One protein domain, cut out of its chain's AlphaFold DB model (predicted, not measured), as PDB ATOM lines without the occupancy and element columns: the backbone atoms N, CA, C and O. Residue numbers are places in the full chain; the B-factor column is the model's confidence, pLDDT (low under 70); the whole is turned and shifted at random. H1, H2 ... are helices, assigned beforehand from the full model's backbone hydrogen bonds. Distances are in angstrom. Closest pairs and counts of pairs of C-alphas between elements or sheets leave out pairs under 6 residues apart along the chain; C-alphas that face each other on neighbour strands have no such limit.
ATOM      1  N   LEU A  15     139.737 119.644 101.793       97.00
ATOM      2  CA  LEU A  15     140.461 120.454 102.768       97.00
ATOM      3  C   LEU A  15     141.224 121.565 102.045       97.00
ATOM      4  O   LEU A  15     141.745 121.361 100.944       97.00
ATOM      5  N   THR A  16     141.334 122.730 102.678       97.19
ATOM      6  CA  THR A  16     142.312 123.741 102.270       97.19
ATOM      7  C   THR A  16     143.725 123.295 102.641       97.19
ATOM      8  O   THR A  16     143.928 122.354 103.413       97.19
ATOM      9  N   ARG A  17     144.736 124.001 102.121       96.94
ATOM     10  CA  ARG A  17     146.143 123.734 102.450       96.94
ATOM     11  C   ARG A  17     146.439 123.844 103.951       96.94
ATOM     12  O   ARG A  17     147.295 123.122 104.445       96.94
ATOM     13  N   ASP A  18     145.705 124.708 104.647       95.50
ATOM     14  CA  ASP A  18     145.860 124.955 106.082       95.50
ATOM     15  C   ASP A  18     144.980 124.021 106.935       95.50
ATOM     16  O   ASP A  18     144.921 124.158 108.153       95.50
ATOM     17  N   GLY A  19     144.301 123.056 106.301       94.94
ATOM     18  CA  GLY A  19     143.537 122.006 106.974       94.94
ATOM     19  C   GLY A  19     142.089 122.360 107.313       94.94
ATOM     20  O   GLY A  19     141.419 121.554 107.950       94.94
ATOM     21  N   ALA A  20     141.578 123.519 106.884       97.50
ATOM     22  CA  ALA A  20     140.164 123.851 107.061       97.50
ATOM     23  C   ALA A  20     139.291 123.017 106.112       97.50
ATOM     24  O   ALA A  20     139.623 122.871 104.933       97.50
ATOM     25  N   MET A  21     138.166 122.500 106.605       97.12
ATOM     26  CA  MET A  21     137.213 121.768 105.770       97.12
ATOM     27  C   MET A  21     136.432 122.720 104.877       97.12
ATOM     28  O   MET A  21     136.030 123.800 105.300       97.12
ATOM     29  N   ILE A  22     136.224 122.309 103.630       97.00
ATOM     30  CA  ILE A  22     135.389 123.013 102.666       97.00
ATOM     31  C   ILE A  22     133.998 122.390 102.722       97.00
ATOM     32  O   ILE A  22     133.828 121.211 102.403       97.00
ATOM     33  N   ASP A  23     133.007 123.184 103.123       92.75
ATOM     34  CA  ASP A  23     131.602 122.790 103.112       92.75
ATOM     35  C   ASP A  23     131.183 122.439 101.668       92.75
ATOM     36  O   ASP A  23     131.252 123.294 100.780       92.75
ATOM     37  N   PRO A  24     130.736 121.198 101.397       90.44
ATOM     38  CA  PRO A  24     130.423 120.756 100.044       90.44
ATOM     39  C   PRO A  24     129.153 121.391  99.453       90.44
ATOM     40  O   PRO A  24     128.935 121.276  98.247       90.44
ATOM     41  N   TRP A  25     128.311 122.045 100.257       90.50
ATOM     42  CA  TRP A  25     127.112 122.746  99.786       90.50
ATOM     43  C   TRP A  25     127.373 124.215  99.463       90.50
ATOM     44  O   TRP A  25     126.775 124.745  98.526       90.50
ATOM     45  N   THR A  26     128.239 124.878 100.227       92.81
ATOM     46  CA  THR A  26     128.518 126.315 100.057       92.81
ATOM     47  C   THR A  26     129.837 126.592  99.340       92.81
ATOM     48  O   THR A  26     130.015 127.672  98.781       92.81
ATOM     49  N   GLY A  27     130.762 125.629  99.334       94.25
ATOM     50  CA  GLY A  27     132.122 125.780  98.814       94.25
ATOM     51  C   GLY A  27     133.035 126.629  99.703       94.25
ATOM     52  O   GLY A  27     134.168 126.913  99.311       94.25
ATOM     53  N   ALA A  28     132.566 127.054 100.878       96.25
ATOM     54  CA  ALA A  28     133.333 127.881 101.798       96.25
ATOM     55  C   ALA A  28     134.221 127.020 102.703       96.25
ATOM     56  O   ALA A  28     133.799 125.977 103.199       96.25
ATOM     57  N   ALA A  29     135.450 127.481 102.935       96.88
ATOM     58  CA  ALA A  29     136.321 126.895 103.943       96.88
ATOM     59  C   ALA A  29     135.919 127.389 105.336       96.88
ATOM     60  O   ALA A  29     135.829 128.598 105.556       96.88
ATOM     61  N   ASP A  30     135.735 126.464 106.271       95.94
ATOM     62  CA  ASP A  30     135.418 126.761 107.661       95.94
ATOM     63  C   ASP A  30     136.331 125.935 108.587       95.94
ATOM     64  O   ASP A  30     136.218 124.707 108.647       95.94
ATOM     65  N   PRO A  31     137.269 126.581 109.307       95.69
ATOM     66  CA  PRO A  31     138.187 125.892 110.211       95.69
ATOM     67  C   PRO A  31     137.513 125.372 111.490       95.69
ATOM     68  O   PRO A  31     138.153 124.654 112.254       95.69
ATOM     69  N   SER A  32     136.256 125.741 111.752       96.06
ATOM     70  CA  SER A  32     135.484 125.231 112.887       96.06
ATOM     71  C   SER A  32     134.764 123.914 112.586       96.06
ATOM     72  O   SER A  32     134.363 123.221 113.522       96.06
ATOM     73  N   LEU A  33     134.626 123.545 111.306       95.94
ATOM     74  CA  LEU A  33     134.005 122.288 110.906       95.94
ATOM     75  C   LEU A  33     134.918 121.097 111.188       95.94
ATOM     76  O   LEU A  33     136.117 121.114 110.903       95.94
ATOM     77  N   THR A  34     134.310 120.026 111.687       94.12
ATOM     78  CA  THR A  34     134.955 118.725 111.855       94.12
ATOM     79  C   THR A  34     134.387 117.691 110.887       94.12
ATOM     80  O   THR A  34     133.282 117.833 110.356       94.12
ATOM     81  N   ASP A  35     135.119 116.587 110.710       91.25
ATOM     82  CA  ASP A  35     134.688 115.474 109.853       91.25
ATOM     83  C   ASP A  35     133.334 114.927 110.323       91.25
ATOM     84  O   ASP A  35     132.434 114.649 109.532       91.25
ATOM     85  N   ARG A  36     133.141 114.890 111.648       92.75
ATOM     86  CA  ARG A  36     131.885 114.488 112.280       92.75
ATOM     87  C   ARG A  36     130.726 115.397 111.882       92.75
ATOM     88  O   ARG A  36     129.632 114.884 111.640       92.75
ATOM     89  N   ASP A  37     130.931 116.710 111.841       94.56
ATOM     90  CA  ASP A  37     129.868 117.662 111.507       94.56
ATOM     91  C   ASP A  37     129.380 117.437 110.077       94.56
ATOM     92  O   ASP A  37     128.175 117.297 109.840       94.56
ATOM     93  N   LEU A  38     130.319 117.296 109.139       93.12
ATOM     94  CA  LEU A  38     130.023 117.055 107.729       93.12
ATOM     95  C   LEU A  38     129.449 115.656 107.483       93.12
ATOM     96  O   LEU A  38     128.499 115.512 106.708       93.12
ATOM     97  N   PHE A  39     129.925 114.639 108.205       90.69
ATOM     98  CA  PHE A  39     129.335 113.302 108.187       90.69
ATOM     99  C   PHE A  39     127.867 113.332 108.637       90.69
ATOM    100  O   PHE A  39     126.982 112.817 107.949       90.69
ATOM    101  N   VAL A  40     127.571 113.974 109.774       91.44
ATOM    102  CA  VAL A  40     126.199 114.091 110.293       91.44
ATOM    103  C   VAL A  40     125.317 114.898 109.340       91.44
ATOM    104  O   VAL A  40     124.161 114.522 109.123       91.44
ATOM    105  N   ALA A  41     125.837 115.977 108.752       91.81
ATOM    106  CA  ALA A  41     125.123 116.750 107.742       91.81
ATOM    107  C   ALA A  41     124.779 115.889 106.514       91.81
ATOM    108  O   ALA A  41     123.623 115.862 106.089       91.81
ATOM    109  N   GLY A  42     125.732 115.103 106.001       90.88
ATOM    110  CA  GLY A  42     125.519 114.194 104.872       90.88
ATOM    111  C   GLY A  42     124.485 113.102 105.163       90.88
ATOM    112  O   GLY A  42     123.611 112.827 104.337       90.88
ATOM    113  N   MET A  43     124.513 112.537 106.375       89.06
ATOM    114  CA  MET A  43     123.492 111.595 106.844       89.06
ATOM    115  C   MET A  43     122.098 112.235 106.864       89.06
ATOM    116  O   MET A  43     121.140 111.628 106.383       89.06
ATOM    117  N   LYS A  44     121.971 113.463 107.385       90.38
ATOM    118  CA  LYS A  44     120.700 114.213 107.413       90.38
ATOM    119  C   LYS A  44     120.204 114.581 106.013       90.38
ATOM    120  O   LYS A  44     119.000 114.589 105.791       90.38
ATOM    121  N   ALA A  45     121.116 114.837 105.078       90.69
ATOM    122  CA  ALA A  45     120.804 115.111 103.677       90.69
ATOM    123  C   ALA A  45     120.400 113.856 102.873       90.69
ATOM    124  O   ALA A  45     120.103 113.958 101.685       90.69
ATOM    125  N   GLY A  46     120.367 112.674 103.500       89.75
ATOM    126  CA  GLY A  46     119.912 111.433 102.870       89.75
ATOM    127  C   GLY A  46     120.980 110.707 102.054       89.75
ATOM    128  O   GLY A  46     120.658 109.772 101.325       89.75
ATOM    129  N   PHE A  47     122.252 111.095 102.176       89.44
ATOM    130  CA  PHE A  47     123.340 110.400 101.484       89.44
ATOM    131  C   PHE A  47     123.720 109.068 102.137       89.44
ATOM    132  O   PHE A  47     124.312 108.215 101.477       89.44
ATOM    133  N   GLY A  48     123.366 108.879 103.410       85.81
ATOM    134  CA  GLY A  48     123.609 107.644 104.144       85.81
ATOM    135  C   GLY A  48     122.532 106.593 103.914       85.81
ATOM    136  O   GLY A  48     121.349 106.843 104.150       85.81
ATOM    137  N   GLN A  49     122.946 105.386 103.541       84.00
ATOM    138  CA  GLN A  49     122.087 104.208 103.511       84.00
ATOM    139  C   GLN A  49     122.315 103.360 104.763       84.00
ATOM    140  O   GLN A  49     123.443 103.084 105.167       84.00
ATOM    141  N   ARG A  50     121.216 102.936 105.392       77.88
ATOM    142  CA  ARG A  50     121.236 101.989 106.513       77.88
ATOM    143  C   ARG A  50     121.006 100.575 105.989       77.88
ATOM    144  O   ARG A  50     120.378 100.390 104.955       77.88
ATOM    145  N   GLY A  51     121.452  99.580 106.748       72.75
ATOM    146  CA  GLY A  51     121.181  98.172 106.443       72.75
ATOM    147  C   GLY A  51     122.287  97.461 105.666       72.75
ATOM    148  O   GLY A  51     122.208  96.244 105.527       72.75
ATOM    149  N   ALA A  52     123.344  98.168 105.256       76.19
ATOM    150  CA  ALA A  52     124.595  97.511 104.901       76.19
ATOM    151  C   ALA A  52     125.133  96.788 106.142       76.19
ATOM    152  O   ALA A  52     125.271  97.383 107.213       76.19
ATOM    153  N   ARG A  53     125.391  95.491 106.002       71.81
ATOM    154  CA  ARG A  53     125.977  94.667 107.057       71.81
ATOM    155  C   ARG A  53     127.312  94.158 106.558       71.81
ATOM    156  O   ARG A  53     127.389  93.631 105.452       71.81
ATOM    157  N   MET A  54     128.343  94.292 107.385       68.62
ATOM    158  CA  MET A  54     129.521  93.455 107.213       68.62
ATOM    159  C   MET A  54     129.083  92.016 107.488       68.62
ATOM    160  O   MET A  54     128.360  91.760 108.453       68.62
ATOM    161  N   GLY A  55     129.444  91.094 106.598       74.88
ATOM    162  CA  GLY A  55     129.226  89.674 106.848       74.88
ATOM    163  C   GLY A  55     129.948  89.230 108.123       74.88
ATOM    164  O   GLY A  55     130.850  89.908 108.613       74.88
ATOM    165  N   GLY A  56     129.563  88.079 108.659       83.00
ATOM    166  CA  GLY A  56     130.196  87.515 109.843       83.00
ATOM    167  C   GLY A  56     129.910  86.030 109.978       83.00
ATOM    168  O   GLY A  56     128.992  85.504 109.346       83.00
ATOM    169  N   VAL A  57     130.715  85.358 110.795       90.69
ATOM    170  CA  VAL A  57     130.557  83.936 111.109       90.69
ATOM    171  C   VAL A  57     130.030  83.814 112.532       90.69
ATOM    172  O   VAL A  57     130.667  84.303 113.461       90.69
ATOM    173  N   GLY A  58     128.884  83.153 112.705       91.56
ATOM    174  CA  GLY A  58     128.300  82.921 114.027       91.56
ATOM    175  C   GLY A  58     128.085  84.215 114.818       91.56
ATOM    176  O   GLY A  58     127.453  85.147 114.326       91.56
ATOM    177  N   ASP A  59     128.626  84.257 116.033       94.31
ATOM    178  CA  ASP A  59     128.528  85.345 117.014       94.31
ATOM    179  C   ASP A  59     129.647  86.401 116.905       94.31
ATOM    180  O   ASP A  59     129.667  87.372 117.663       94.31
ATOM    181  N   GLN A  60     130.565  86.267 115.941       92.88
ATOM    182  CA  GLN A  60     131.704  87.179 115.791       92.88
ATOM    183  C   GLN A  60     131.327  88.665 115.642       92.88
ATOM    184  O   GLN A  60     132.032  89.487 116.230       92.88
ATOM    185  N   PRO A  61     130.261  89.065 114.911       89.75
ATOM    186  CA  PRO A  61     129.880  90.478 114.830       89.75
ATOM    187  C   PRO A  61     129.544  91.098 116.192       89.75
ATOM    188  O   PRO A  61     129.929  92.240 116.463       89.75
ATOM    189  N   ASP A  62     128.862  90.345 117.056       91.31
ATOM    190  CA  ASP A  62     128.465  90.818 118.382       91.31
ATOM    191  C   ASP A  62     129.682  90.900 119.312       91.31
ATOM    192  O   ASP A  62     129.858  91.905 120.005       91.31
ATOM    193  N   LEU A  63     130.571  89.899 119.257       94.69
ATOM    194  CA  LEU A  63     131.840  89.898 119.993       94.69
ATOM    195  C   LEU A  63     132.732  91.077 119.591       94.69
ATOM    196  O   LEU A  63     133.215  91.807 120.454       94.69
ATOM    197  N   PHE A  64     132.901  91.307 118.286       91.56
ATOM    198  CA  PHE A  64     133.670  92.436 117.764       91.56
ATOM    199  C   PHE A  64     133.086  93.778 118.222       91.56
ATOM    200  O   PHE A  64     133.815  94.659 118.673       91.56
ATOM    201  N   THR A  65     131.760  93.931 118.142       91.25
ATOM    202  CA  THR A  65     131.081  95.159 118.575       91.25
ATOM    203  C   THR A  65     131.307  95.424 120.062       91.25
ATOM    204  O   THR A  65     131.627  96.551 120.444       91.25
ATOM    205  N   ALA A  66     131.162  94.396 120.902       95.94
ATOM    206  CA  ALA A  66     131.373  94.514 122.340       95.94
ATOM    207  C   ALA A  66     132.821  94.911 122.674       95.94
ATOM    208  O   ALA A  66     133.027  95.820 123.482       95.94
ATOM    209  N   ASP A  67     133.799  94.284 122.017       96.56
ATOM    210  CA  ASP A  67     135.225  94.538 122.236       96.56
ATOM    211  C   ASP A  67     135.626  95.964 121.833       96.56
ATOM    212  O   ASP A  67     136.177  96.712 122.641       96.56
ATOM    213  N   MET A  68     135.248  96.409 120.628       95.62
ATOM    214  CA  MET A  68     135.578  97.758 120.146       95.62
ATOM    215  C   MET A  68     134.951  98.860 121.004       95.62
ATOM    216  O   MET A  68     135.604  99.859 121.316       95.62
ATOM    217  N   VAL A  69     133.698  98.685 121.435       95.88
ATOM    218  CA  VAL A  69     133.047  99.637 122.349       95.88
ATOM    219  C   VAL A  69     133.740  99.648 123.713       95.88
ATOM    220  O   VAL A  69     133.924 100.721 124.292       95.88
ATOM    221  N   GLY A  70     134.126  98.477 124.229       97.19
ATOM    222  CA  GLY A  70     134.872  98.347 125.481       97.19
ATOM    223  C   GLY A  70     136.214  99.075 125.427       97.19
ATOM    224  O   GLY A  70     136.478  99.938 126.268       97.19
ATOM    225  N   PHE A  71     137.008  98.800 124.393       96.12
ATOM    226  CA  PHE A  71     138.296  99.444 124.154       96.12
ATOM    227  C   PHE A  71     138.177 100.970 124.059       96.12
ATOM    228  O   PHE A  71     138.883 101.700 124.755       96.12
ATOM    229  N   HIS A  72     137.251 101.487 123.244       92.56
ATOM    230  CA  HIS A  72     137.113 102.934 123.084       92.56
ATOM    231  C   HIS A  72     136.716 103.636 124.383       92.56
ATOM    232  O   HIS A  72     137.207 104.731 124.659       92.56
ATOM    233  N   ARG A  73     135.881 103.008 125.217       95.06
ATOM    234  CA  ARG A  73     135.560 103.540 126.550       95.06
ATOM    235  C   ARG A  73     136.786 103.587 127.458       95.06
ATOM    236  O   ARG A  73     136.937 104.572 128.174       95.06
ATOM    237  N   SER A  74     137.666 102.582 127.415       94.62
ATOM    238  CA  SER A  74     138.851 102.556 128.283       94.62
ATOM    239  C   SER A  74     139.906 103.597 127.917       94.62
ATOM    240  O   SER A  74     140.642 104.027 128.795       94.62
ATOM    241  N   VAL A  75     139.992 104.003 126.645       92.56
ATOM    242  CA  VAL A  75     140.986 104.992 126.176       92.56
ATOM    243  C   VAL A  75     140.450 106.423 126.088       92.56
ATOM    244  O   VAL A  75     141.221 107.341 125.831       92.56
ATOM    245  N   SER A  76     139.140 106.622 126.264       78.19
ATOM    246  CA  SER A  76     138.503 107.952 126.227       78.19
ATOM    247  C   SER A  76     138.364 108.596 127.617       78.19
ATOM    248  O   SER A  76     137.591 109.542 127.766       78.19
ATOM    249  N   THR A  77     139.060 108.060 128.626       57.19
ATOM    250  CA  THR A  77     139.162 108.615 129.989       57.19
ATOM    251  C   THR A  77     140.547 109.214 130.175       57.19
ATOM    252  O   THR A  77     140.629 110.311 130.765       57.19
TER     253      THR A  77
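This is residues 15 to 77 of the 77 residues of an uncharacterized protein of Actinobacteria bacterium (UniProt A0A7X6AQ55). A small loop at the first residues, 15 to 34, leads to the short helix H1, and a long strung-out link, residues 45 to 59, carries the chain across to the longer helix H2, which stands away from the rest. The loop folds back on itself through a short antiparallel pairing of residues 21 to 22 with 29 to 30. The printed part has 63 residues, with two named helices, H1 then H2, and no named strand; the class is all helix, though under half of the residues are in named elements. It is extended, with a radius of gyration of the C-alphas of 17.0 A and spans of 46 by 31 by 19 A.

H1, residues 35 to 44, and H2, residues 60 to 75, are apart. In both, every O i to N i+4 pair is within hydrogen-bond range. Residues 65 to 77, of which 65 to 75 belong to H2, stand free.

H1 begins at C-alpha 35 (134.688, 115.474, 109.853) and measures 14.3 A from first to last C-alpha. H2 measures 22.6 A and ends at C-alpha 75 (140.986, 104.992, 126.176).

The two C-alphas farthest apart, those of Ala 28 and Gly 58, are 46.9 A apart. The printed part has no cut, and the link from H1 to H2, 15 residues, is long. The pLDDT is under 70 at residues 54 and 77.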